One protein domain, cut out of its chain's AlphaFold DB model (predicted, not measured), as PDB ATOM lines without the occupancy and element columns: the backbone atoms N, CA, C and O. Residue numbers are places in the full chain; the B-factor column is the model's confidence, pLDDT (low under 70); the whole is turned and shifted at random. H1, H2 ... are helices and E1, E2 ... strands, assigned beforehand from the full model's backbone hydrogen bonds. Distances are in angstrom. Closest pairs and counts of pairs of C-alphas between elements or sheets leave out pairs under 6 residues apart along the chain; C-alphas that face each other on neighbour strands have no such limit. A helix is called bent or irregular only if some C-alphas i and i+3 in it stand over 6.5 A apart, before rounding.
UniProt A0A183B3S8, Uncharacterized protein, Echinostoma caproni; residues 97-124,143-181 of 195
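What this domain is: This is residues 97 to 124 and 143 to 181 of the 195 residues of an uncharacterized protein of Echinostoma caproni (UniProt A0A183B3S8). A short helix, H3, makes the core of a small, sparsely built domain, with helix H2 crossing it on one side, the irregular helix H4 packed on another, and the single long strand E1, which pairs with no named strand, running past it. Before H2, residues 97 to 108, of which 102 to 108 belong to H1, stick out as an arm and add to the length. The printed part has 67 residues with four named helices and one named strand, in the order H1, H2, H3, H4, E1, and its class is mixed, helices and strands. It is only just compact, close to loose, with a radius of gyration of the C-alphas of 12.9 A, and elongated, with spans of 42 by 27 by 21 A.

Where its parts are: H1 is residues 102 to 108, beginning at C-alpha 102 at (23.459, 37.407, 34.079), and measures 9.9 A from first to last C-alpha. H2 is residues 110 to 119, 14.1 A long. After the cut, H3 is residues 145 to 155, 15.1 A long, with C-alpha 145 at (24.813, 31.826, 15.768). H4 is residues 160 to 165, 10.4 A long, and is irregular: C-alphas 161 and 164 are 7.5 A apart. E1 is residues 173 to 181, 26.0 A long, ending at C-alpha 181 at (-2.310, 19.276, 13.731).

How they stand to each other: H1 and H2 meet only through their link, a tight one of 1 residue. H1 is apart from H3, H4 and E1. H2 and H3 touch, their closest C-alphas being those of Phe 116 and Trp 151, 6.1 A apart. Their lines stand at a steep tilt of 61 degrees, the same way. H3 and H4 touch, their closest C-alphas being those of Arg 149 and Trp 163, 5.0 A apart. Their lines stand at a steep tilt of 50 degrees, opposite ways, and the line of H4 is a rough one. H3 and E1 are near each other, with 7 pairs of C-alphas within 10 A. E1 pairs with no named strand, and it is apart from H2 and H4. H2 and H4 are apart. In H1, H2 and H3 every O i to N i+4 pair is within hydrogen-bond range; in H4 0 of 2 are, beside 2 of 3 O i to N i+3 pairs.

The domain as a whole: The two C-alphas farthest apart are those of Ser 99 and Glu 181, at 42.3 A. Without residues 97 to 108, which stand free, the body of 55 residues spans 32 by 24 by 21 A. Residues 125 to 142 are not printed, and C-alphas 124 and 143 are 24.2 A apart across this cut, which lies in the link from H2 to H3. Of the links that are printed whole, H1 to H2 and H3 to H4 are tight, and H4 to E1, with 7 residues, is short. The mean pLDDT of the printed part is 87.0; residues 98 to 99 and 123 to 124 are under 70.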
ATOM      1  N   ALA A  97      33.624  29.953  28.087       75.88
ATOM      2  CA  ALA A  97      34.568  31.044  28.385       75.88
ATOM      3  C   ALA A  97      33.960  32.473  28.331       75.88
ATOM      4  O   ALA A  97      34.683  33.467  28.318       75.88
ATOM      5  N   SER A  98      32.636  32.597  28.229       69.88
ATOM      6  CA  SER A  98      31.931  33.868  28.039       69.88
ATOM      7  C   SER A  98      31.857  34.668  29.342       69.88
ATOM      8  O   SER A  98      31.282  34.196  30.315       69.88
ATOM      9  N   SER A  99      32.323  35.921  29.327       64.25
ATOM     10  CA  SER A  99      32.308  36.840  30.480       64.25
ATOM     11  C   SER A  99      30.998  37.625  30.663       64.25
ATOM     12  O   SER A  99      30.943  38.555  31.466       64.25
ATOM     13  N   THR A 100      29.957  37.332  29.878       83.62
ATOM     14  CA  THR A 100      28.677  38.048  29.957       83.62
ATOM     15  C   THR A 100      27.964  37.770  31.278       83.62
ATOM     16  O   THR A 100      27.622  36.622  31.556       83.62
ATOM     17  N   SER A 101      27.697  38.827  32.048       86.19
ATOM     18  CA  SER A 101      26.975  38.743  33.319       86.19
ATOM     19  C   SER A 101      25.491  38.428  33.128       86.19
ATOM     20  O   SER A 101      24.876  38.849  32.144       86.19
ATOM     21  N   ASP A 102      24.885  37.764  34.113       86.44
ATOM     22  CA  ASP A 102      23.459  37.407  34.079       86.44
ATOM     23  C   ASP A 102      22.547  38.634  33.987       86.44
ATOM     24  O   ASP A 102      21.544  38.611  33.283       86.44
ATOM     25  N   LYS A 103      22.939  39.756  34.609       87.31
ATOM     26  CA  LYS A 103      22.214  41.031  34.479       87.31
ATOM     27  C   LYS A 103      22.137  41.497  33.026       87.31
ATOM     28  O   LYS A 103      21.087  41.943  32.580       87.31
ATOM     29  N   PHE A 104      23.240  41.389  32.285       86.69
ATOM     30  CA  PHE A 104      23.260  41.775  30.878       86.69
ATOM     31  C   PHE A 104      22.465  40.786  30.013       86.69
ATOM     32  O   PHE A 104      21.756  41.216  29.108       86.69
ATOM     33  N   ARG A 105      22.509  39.481  30.328       88.81
ATOM     34  CA  ARG A 105      21.667  38.461  29.673       88.81
ATOM     35  C   ARG A 105      20.179  38.724  29.870       88.81
ATOM     36  O   ARG A 105      19.431  38.645  28.906       88.81
ATOM     37  N   ALA A 106      19.760  39.078  31.080       83.44
ATOM     38  CA  ALA A 106      18.360  39.358  31.379       83.44
ATOM     39  C   ALA A 106      17.814  40.552  30.576       83.44
ATOM     40  O   ALA A 106      16.663  40.534  30.149       83.44
ATOM     41  N   ILE A 107      18.647  41.572  30.341       83.56
ATOM     42  CA  ILE A 107      18.262  42.770  29.584       83.56
ATOM     43  C   ILE A 107      18.315  42.499  28.075       83.56
ATOM     44  O   ILE A 107      17.316  42.667  27.381       83.56
ATOM     45  N   GLU A 108      19.467  42.062  27.561       84.62
ATOM     46  CA  GLU A 108      19.691  41.939  26.115       84.62
ATOM     47  C   GLU A 108      19.109  40.640  25.540       84.62
ATOM     48  O   GLU A 108      18.593  40.618  24.425       84.62
ATOM     49  N   GLY A 109      19.119  39.555  26.314       87.44
ATOM     50  CA  GLY A 109      18.584  38.258  25.903       87.44
ATOM     51  C   GLY A 109      17.063  38.239  25.759       87.44
ATOM     52  O   GLY A 109      16.543  37.419  25.002       87.44
ATOM     53  N   ARG A 110      16.343  39.185  26.387       88.88
ATOM     54  CA  ARG A 110      14.902  39.393  26.152       88.88
ATOM     55  C   ARG A 110      14.603  39.625  24.672       88.88
ATOM     56  O   ARG A 110      13.599  39.132  24.174       88.88
ATOM     57  N   ARG A 111      15.504  40.291  23.943       92.06
ATOM     58  CA  ARG A 111      15.354  40.520  22.500       92.06
ATOM     59  C   ARG A 111      15.312  39.213  21.707       92.06
ATOM     60  O   ARG A 111      14.555  39.122  20.749       92.06
ATOM     61  N   LEU A 112      16.113  38.216  22.086       92.62
ATOM     62  CA  LEU A 112      16.118  36.914  21.412       92.62
ATOM     63  C   LEU A 112      14.801  36.169  21.664       92.62
ATOM     64  O   LEU A 112      14.287  35.530  20.750       92.62
ATOM     65  N   GLU A 113      14.238  36.287  22.868       91.25
ATOM     66  CA  GLU A 113      12.927  35.722  23.206       91.25
ATOM     67  C   GLU A 113      11.782  36.408  22.457       91.25
ATOM     68  O   GLU A 113      10.954  35.739  21.842       91.25
ATOM     69  N   ASP A 114      11.757  37.741  22.459       89.50
ATOM     70  CA  ASP A 114      10.761  38.520  21.723       89.50
ATOM     71  C   ASP A 114      10.832  38.189  20.222       89.50
ATOM     72  O   ASP A 114       9.810  37.962  19.580       89.50
ATOM     73  N   GLY A 115      12.046  38.049  19.680       90.19
ATOM     74  CA  GLY A 115      12.275  37.611  18.306       90.19
ATOM     75  C   GLY A 115      11.743  36.210  18.007       90.19
ATOM     76  O   GLY A 115      11.104  36.019  16.977       90.19
ATOM     77  N   PHE A 116      11.952  35.247  18.913       91.44
ATOM     78  CA  PHE A 116      11.412  33.891  18.773       91.44
ATOM     79  C   PHE A 116       9.882  33.904  18.700       91.44
ATOM     80  O   PHE A 116       9.294  33.236  17.852       91.44
ATOM     81  N   ARG A 117       9.234  34.692  19.565       87.25
ATOM     82  CA  ARG A 117       7.770  34.830  19.606       87.25
ATOM     83  C   ARG A 117       7.205  35.518  18.367       87.25
ATOM     84  O   ARG A 117       6.130  35.159  17.916       87.25
ATOM     85  N   VAL A 118       7.903  36.511  17.828       85.56
ATOM     86  CA  VAL A 118       7.412  37.242  16.654       85.56
ATOM     87  C   VAL A 118       7.644  36.465  15.357       85.56
ATOM     88  O   VAL A 118       6.799  36.521  14.472       85.56
ATOM     89  N   HIS A 119       8.758  35.739  15.233       86.69
ATOM     90  CA  HIS A 119       9.138  35.091  13.972       86.69
ATOM     91  C   HIS A 119       8.779  33.607  13.884       86.69
ATOM     92  O   HIS A 119       8.384  33.154  12.816       86.69
ATOM     93  N   ILE A 120       8.917  32.850  14.977       86.88
ATOM     94  CA  ILE A 120       8.717  31.390  14.975       86.88
ATOM     95  C   ILE A 120       7.394  31.032  15.641       86.88
ATOM     96  O   ILE A 120       6.497  30.501  14.996       86.88
ATOM     97  N   ASN A 121       7.247  31.362  16.925       82.25
ATOM     98  CA  ASN A 121       6.021  31.113  17.682       82.25
ATOM     99  C   ASN A 121       5.013  32.243  17.455       82.25
ATOM    100  O   ASN A 121       4.571  32.889  18.412       82.25
ATOM    101  N   ARG A 122       4.707  32.508  16.179       71.81
ATOM    102  CA  ARG A 122       3.669  33.451  15.767       71.81
ATOM    103  C   ARG A 122       2.370  32.979  16.408       71.81
ATOM    104  O   ARG A 122       1.743  32.045  15.923       71.81
ATOM    105  N   LEU A 123       1.998  33.597  17.532       52.47
ATOM    106  CA  LEU A 123       0.672  33.421  18.108       52.47
ATOM    107  C   LEU A 123      -0.294  33.811  17.002       52.47
ATOM    108  O   LEU A 123      -0.304  34.973  16.590       52.47
ATOM    109  N   GLY A 124      -1.035  32.827  16.494       48.34
ATOM    110  CA  GLY A 124      -2.106  33.079  15.553       48.34
ATOM    111  C   GLY A 124      -2.990  34.144  16.177       48.34
ATOM    112  O   GLY A 124      -3.647  33.897  17.185       48.34
ATOM    113  N   GLY A 143      21.145  35.457   9.972       91.19
ATOM    114  CA  GLY A 143      21.506  36.105  11.227       91.19
ATOM    115  C   GLY A 143      22.675  35.428  11.917       91.19
ATOM    116  O   GLY A 143      23.608  34.961  11.273       91.19
ATOM    117  N   HIS A 144      22.622  35.378  13.241       92.69
ATOM    118  CA  HIS A 144      23.781  35.082  14.067       92.69
ATOM    119  C   HIS A 144      23.646  33.792  14.878       92.69
ATOM    120  O   HIS A 144      22.550  33.378  15.258       92.69
ATOM    121  N   ALA A 145      24.783  33.167  15.190       92.88
ATOM    122  CA  ALA A 145      24.813  31.826  15.768       92.88
ATOM    123  C   ALA A 145      24.114  31.729  17.133       92.88
ATOM    124  O   ALA A 145      23.392  30.764  17.362       92.88
ATOM    125  N   ASN A 146      24.285  32.689  18.051       93.31
ATOM    126  CA  ASN A 146      23.651  32.556  19.371       93.31
ATOM    127  C   ASN A 146      22.136  32.756  19.323       93.31
ATOM    128  O   ASN A 146      21.429  32.129  20.111       93.31
ATOM    129  N   VAL A 147      21.647  33.570  18.379       94.56
ATOM    130  CA  VAL A 147      20.210  33.736  18.128       94.56
ATOM    131  C   VAL A 147      19.617  32.397  17.707       94.56
ATOM    132  O   VAL A 147      18.707  31.903  18.366       94.56
ATOM    133  N   PHE A 148      20.189  31.752  16.684       95.44
ATOM    134  CA  PHE A 148      19.650  30.486  16.185       95.44
ATOM    135  C   PHE A 148      19.863  29.316  17.133       95.44
ATOM    136  O   PHE A 148      18.961  28.502  17.269       95.44
ATOM    137  N   ARG A 149      20.982  29.243  17.860       95.25
ATOM    138  CA  ARG A 149      21.156  28.244  18.928       95.25
ATOM    139  C   ARG A 149      20.041  28.335  19.965       95.25
ATOM    140  O   ARG A 149      19.466  27.319  20.339       95.25
ATOM    141  N   TYR A 150      19.735  29.552  20.415       94.50
ATOM    142  CA  TYR A 150      18.658  29.775  21.369       94.50
ATOM    143  C   TYR A 150      17.295  29.425  20.761       94.50
ATOM    144  O   TYR A 150      16.537  28.678  21.371       94.50
ATOM    145  N   TRP A 151      17.003  29.890  19.544       94.88
ATOM    146  CA  TRP A 151      15.740  29.596  18.859       94.88
ATOM    147  C   TRP A 151      15.543  28.108  18.577       94.88
ATOM    148  O   TRP A 151      14.437  27.622  18.771       94.88
ATOM    149  N   LEU A 152      16.594  27.374  18.205       94.25
ATOM    150  CA  LEU A 152      16.558  25.919  18.055       94.25
ATOM    151  C   LEU A 152      16.198  25.244  19.380       94.25
ATOM    152  O   LEU A 152      15.304  24.404  19.402       94.25
ATOM    153  N   CYS A 153      16.821  25.648  20.496       93.81
ATOM    154  CA  CYS A 153      16.431  25.133  21.809       93.81
ATOM    155  C   CYS A 153      14.958  25.428  22.120       93.81
ATOM    156  O   CYS A 153      14.245  24.543  22.582       93.81
ATOM    157  N   ARG A 154      14.487  26.649  21.838       91.75
ATOM    158  CA  ARG A 154      13.098  27.048  22.101       91.75
ATOM    159  C   ARG A 154      12.088  26.313  21.221       91.75
ATOM    160  O   ARG A 154      11.064  25.884  21.741       91.75
ATOM    161  N   ALA A 155      12.377  26.146  19.933       90.44
ATOM    162  CA  ALA A 155      11.501  25.468  18.981       90.44
ATOM    163  C   ALA A 155      11.398  23.965  19.285       90.44
ATOM    164  O   ALA A 155      10.303  23.420  19.338       90.44
ATOM    165  N   LEU A 156      12.534  23.319  19.565       90.00
ATOM    166  CA  LEU A 156      12.625  21.882  19.846       90.00
ATOM    167  C   LEU A 156      12.362  21.525  21.316       90.00
ATOM    168  O   LEU A 156      12.555  20.379  21.709       90.00
ATOM    169  N   GLN A 157      11.981  22.504  22.143       90.50
ATOM    170  CA  GLN A 157      11.763  22.338  23.586       90.50
ATOM    171  C   GLN A 157      12.954  21.711  24.331       90.50
ATOM    172  O   GLN A 157      12.797  21.010  25.332       90.50
ATOM    173  N   LEU A 158      14.172  21.977  23.862       89.44
ATOM    174  CA  LEU A 158      15.382  21.615  24.588       89.44
ATOM    175  C   LEU A 158      15.586  22.598  25.751       89.44
ATOM    176  O   LEU A 158      15.177  23.760  25.647       89.44
ATOM    177  N   PRO A 159      16.285  22.192  26.827       92.81
ATOM    178  CA  PRO A 159      16.693  23.122  27.873       92.81
ATOM    179  C   PRO A 159      17.401  24.335  27.249       92.81
ATOM    180  O   PRO A 159      18.377  24.149  26.513       92.81
ATOM    181  N   PRO A 160      16.940  25.573  27.490       91.31
ATOM    182  CA  PRO A 160      17.476  26.750  26.824       91.31
ATOM    183  C   PRO A 160      18.947  26.982  27.174       91.31
ATOM    184  O   PRO A 160      19.657  27.561  26.363       91.31
ATOM    185  N   GLU A 161      19.440  26.484  28.314       93.12
ATOM    186  CA  GLU A 161      20.850  26.506  28.730       93.12
ATOM    187  C   GLU A 161      21.744  25.612  27.853       93.12
ATOM    188  O   GLU A 161      22.966  25.769  27.837       93.12
ATOM    189  N   ALA A 162      21.165  24.682  27.091       93.81
ATOM    190  CA  ALA A 162      21.898  23.793  26.196       93.81
ATOM    191  C   ALA A 162      22.401  24.494  24.921       93.81
ATOM    192  O   ALA A 162      23.088  23.860  24.125       93.81
ATOM    193  N   TRP A 163      22.114  25.786  24.724       93.38
ATOM    194  CA  TRP A 163      22.389  26.517  23.482       93.38
ATOM    195  C   TRP A 163      23.846  26.428  22.989       93.38
ATOM    196  O   TRP A 163      24.080  26.361  21.785       93.38
ATOM    197  N   LEU A 164      24.847  26.360  23.879       92.62
ATOM    198  CA  LEU A 164      26.256  26.182  23.475       92.62
ATOM    199  C   LEU A 164      26.632  24.757  23.043       92.62
ATOM    200  O   LEU A 164      27.730  24.558  22.526       92.62
ATOM    201  N   ARG A 165      25.749  23.772  23.227       93.62
ATOM    202  CA  ARG A 165      25.950  22.397  22.747       93.62
ATOM    203  C   ARG A 165      25.668  22.260  21.251       93.62
ATOM    204  O   ARG A 165      26.081  21.275  20.653       93.62
ATOM    205  N   ILE A 166      24.992  23.243  20.655       91.69
ATOM    206  CA  ILE A 166      24.684  23.287  19.227       91.69
ATOM    207  C   ILE A 166      25.804  24.044  18.503       91.69
ATOM    208  O   ILE A 166      26.051  25.230  18.749       91.69
ATOM    209  N   GLN A 167      26.495  23.369  17.588       90.44
ATOM    210  CA  GLN A 167      27.559  23.965  16.787       90.44
ATOM    211  C   GLN A 167      27.017  24.400  15.423       90.44
ATOM    212  O   GLN A 167      26.589  23.567  14.642       90.44
ATOM    213  N   LEU A 168      27.087  25.702  15.135       90.88
ATOM    214  CA  LEU A 168      26.741  26.277  13.834       90.88
ATOM    215  C   LEU A 168      28.012  26.845  13.198       90.88
ATOM    216  O   LEU A 168      28.744  27.598  13.851       90.88
ATOM    217  N   TYR A 169      28.286  26.466  11.952       88.69
ATOM    218  CA  TYR A 169      29.427  26.965  11.184       88.69
ATOM    219  C   TYR A 169      29.063  28.256  10.440       88.69
ATOM    220  O   TYR A 169      27.894  28.583  10.245       88.69
ATOM    221  N   HIS A 170      30.070  29.010   9.995       87.31
ATOM    222  CA  HIS A 170      29.828  30.147   9.107       87.31
ATOM    223  C   HIS A 170      29.142  29.668   7.821       87.31
ATOM    224  O   HIS A 170      29.636  28.765   7.151       87.31
ATOM    225  N   GLY A 171      28.011  30.278   7.489       85.38
ATOM    226  CA  GLY A 171      27.178  29.935   6.343       85.38
ATOM    227  C   GLY A 171      26.395  28.629   6.490       85.38
ATOM    228  O   GLY A 171      25.813  28.191   5.503       85.38
ATOM    229  N   SER A 172      26.379  27.987   7.668       89.81
ATOM    230  CA  SER A 172      25.593  26.762   7.850       89.81
ATOM    231  C   SER A 172      24.095  27.049   7.791       89.81
ATOM    232  O   SER A 172      23.638  28.119   8.204       89.81
ATOM    233  N   VAL A 173      23.341  26.060   7.317       89.75
ATOM    234  CA  VAL A 173      21.880  26.100   7.234       89.75
ATOM    235  C   VAL A 173      21.317  25.024   8.149       89.75
ATOM    236  O   VAL A 173      21.588  23.841   7.938       89.75
ATOM    237  N   SER A 174      20.525  25.445   9.129       90.75
ATOM    238  CA  SER A 174      19.685  24.556   9.930       90.75
ATOM    239  C   SER A 174      18.244  24.653   9.425       90.75
ATOM    240  O   SER A 174      17.796  25.736   9.051       90.75
ATOM    241  N   CYS A 175      17.522  23.537   9.396       91.31
ATOM    242  CA  CYS A 175      16.176  23.443   8.838       91.31
ATOM    243  C   CYS A 175      15.201  22.921   9.896       91.31
ATOM    244  O   CYS A 175      15.453  21.880  10.508       91.31
ATOM    245  N   LEU A 176      14.093  23.634  10.082       88.75
ATOM    246  CA  LEU A 176      12.949  23.219  10.884       88.75
ATOM    247  C   LEU A 176      11.721  23.078   9.986       88.75
ATOM    248  O   LEU A 176      11.474  23.932   9.135       88.75
ATOM    249  N   VAL A 177      10.941  22.033  10.220       87.62
ATOM    250  CA  VAL A 177       9.602  21.856   9.657       87.62
ATOM    251  C   VAL A 177       8.611  21.922  10.808       87.62
ATOM    252  O   VAL A 177       8.799  21.256  11.825       87.62
ATOM    253  N   LEU A 178       7.604  22.776  10.678       84.75
ATOM    254  CA  LEU A 178       6.531  22.959  11.644       84.75
ATOM    255  C   LEU A 178       5.251  22.450  10.993       84.75
ATOM    256  O   LEU A 178       4.801  23.007   9.993       84.75
ATOM    257  N   HIS A 179       4.682  21.408  11.579       82.25
ATOM    258  CA  HIS A 179       3.416  20.826  11.158       82.25
ATOM    259  C   HIS A 179       2.340  21.161  12.186       82.25
ATOM    260  O   HIS A 179       2.567  20.987  13.385       82.25
ATOM    261  N   PHE A 180       1.202  21.695  11.747       77.38
ATOM    262  CA  PHE A 180       0.088  22.026  12.635       77.38
ATOM    263  C   PHE A 180      -0.992  20.953  12.538       77.38
ATOM    264  O   PHE A 180      -1.637  20.786  11.507       77.38
ATOM    265  N   GLU A 181      -1.231  20.251  13.640       71.25
ATOM    266  CA  GLU A 181      -2.310  19.276  13.731       71.25
ATOM    267  C   GLU A 181      -3.628  19.988  14.081       71.25
ATOM    268  O   GLU A 181      -3.741  20.589  15.161       71.25
TER     269      GLU A 181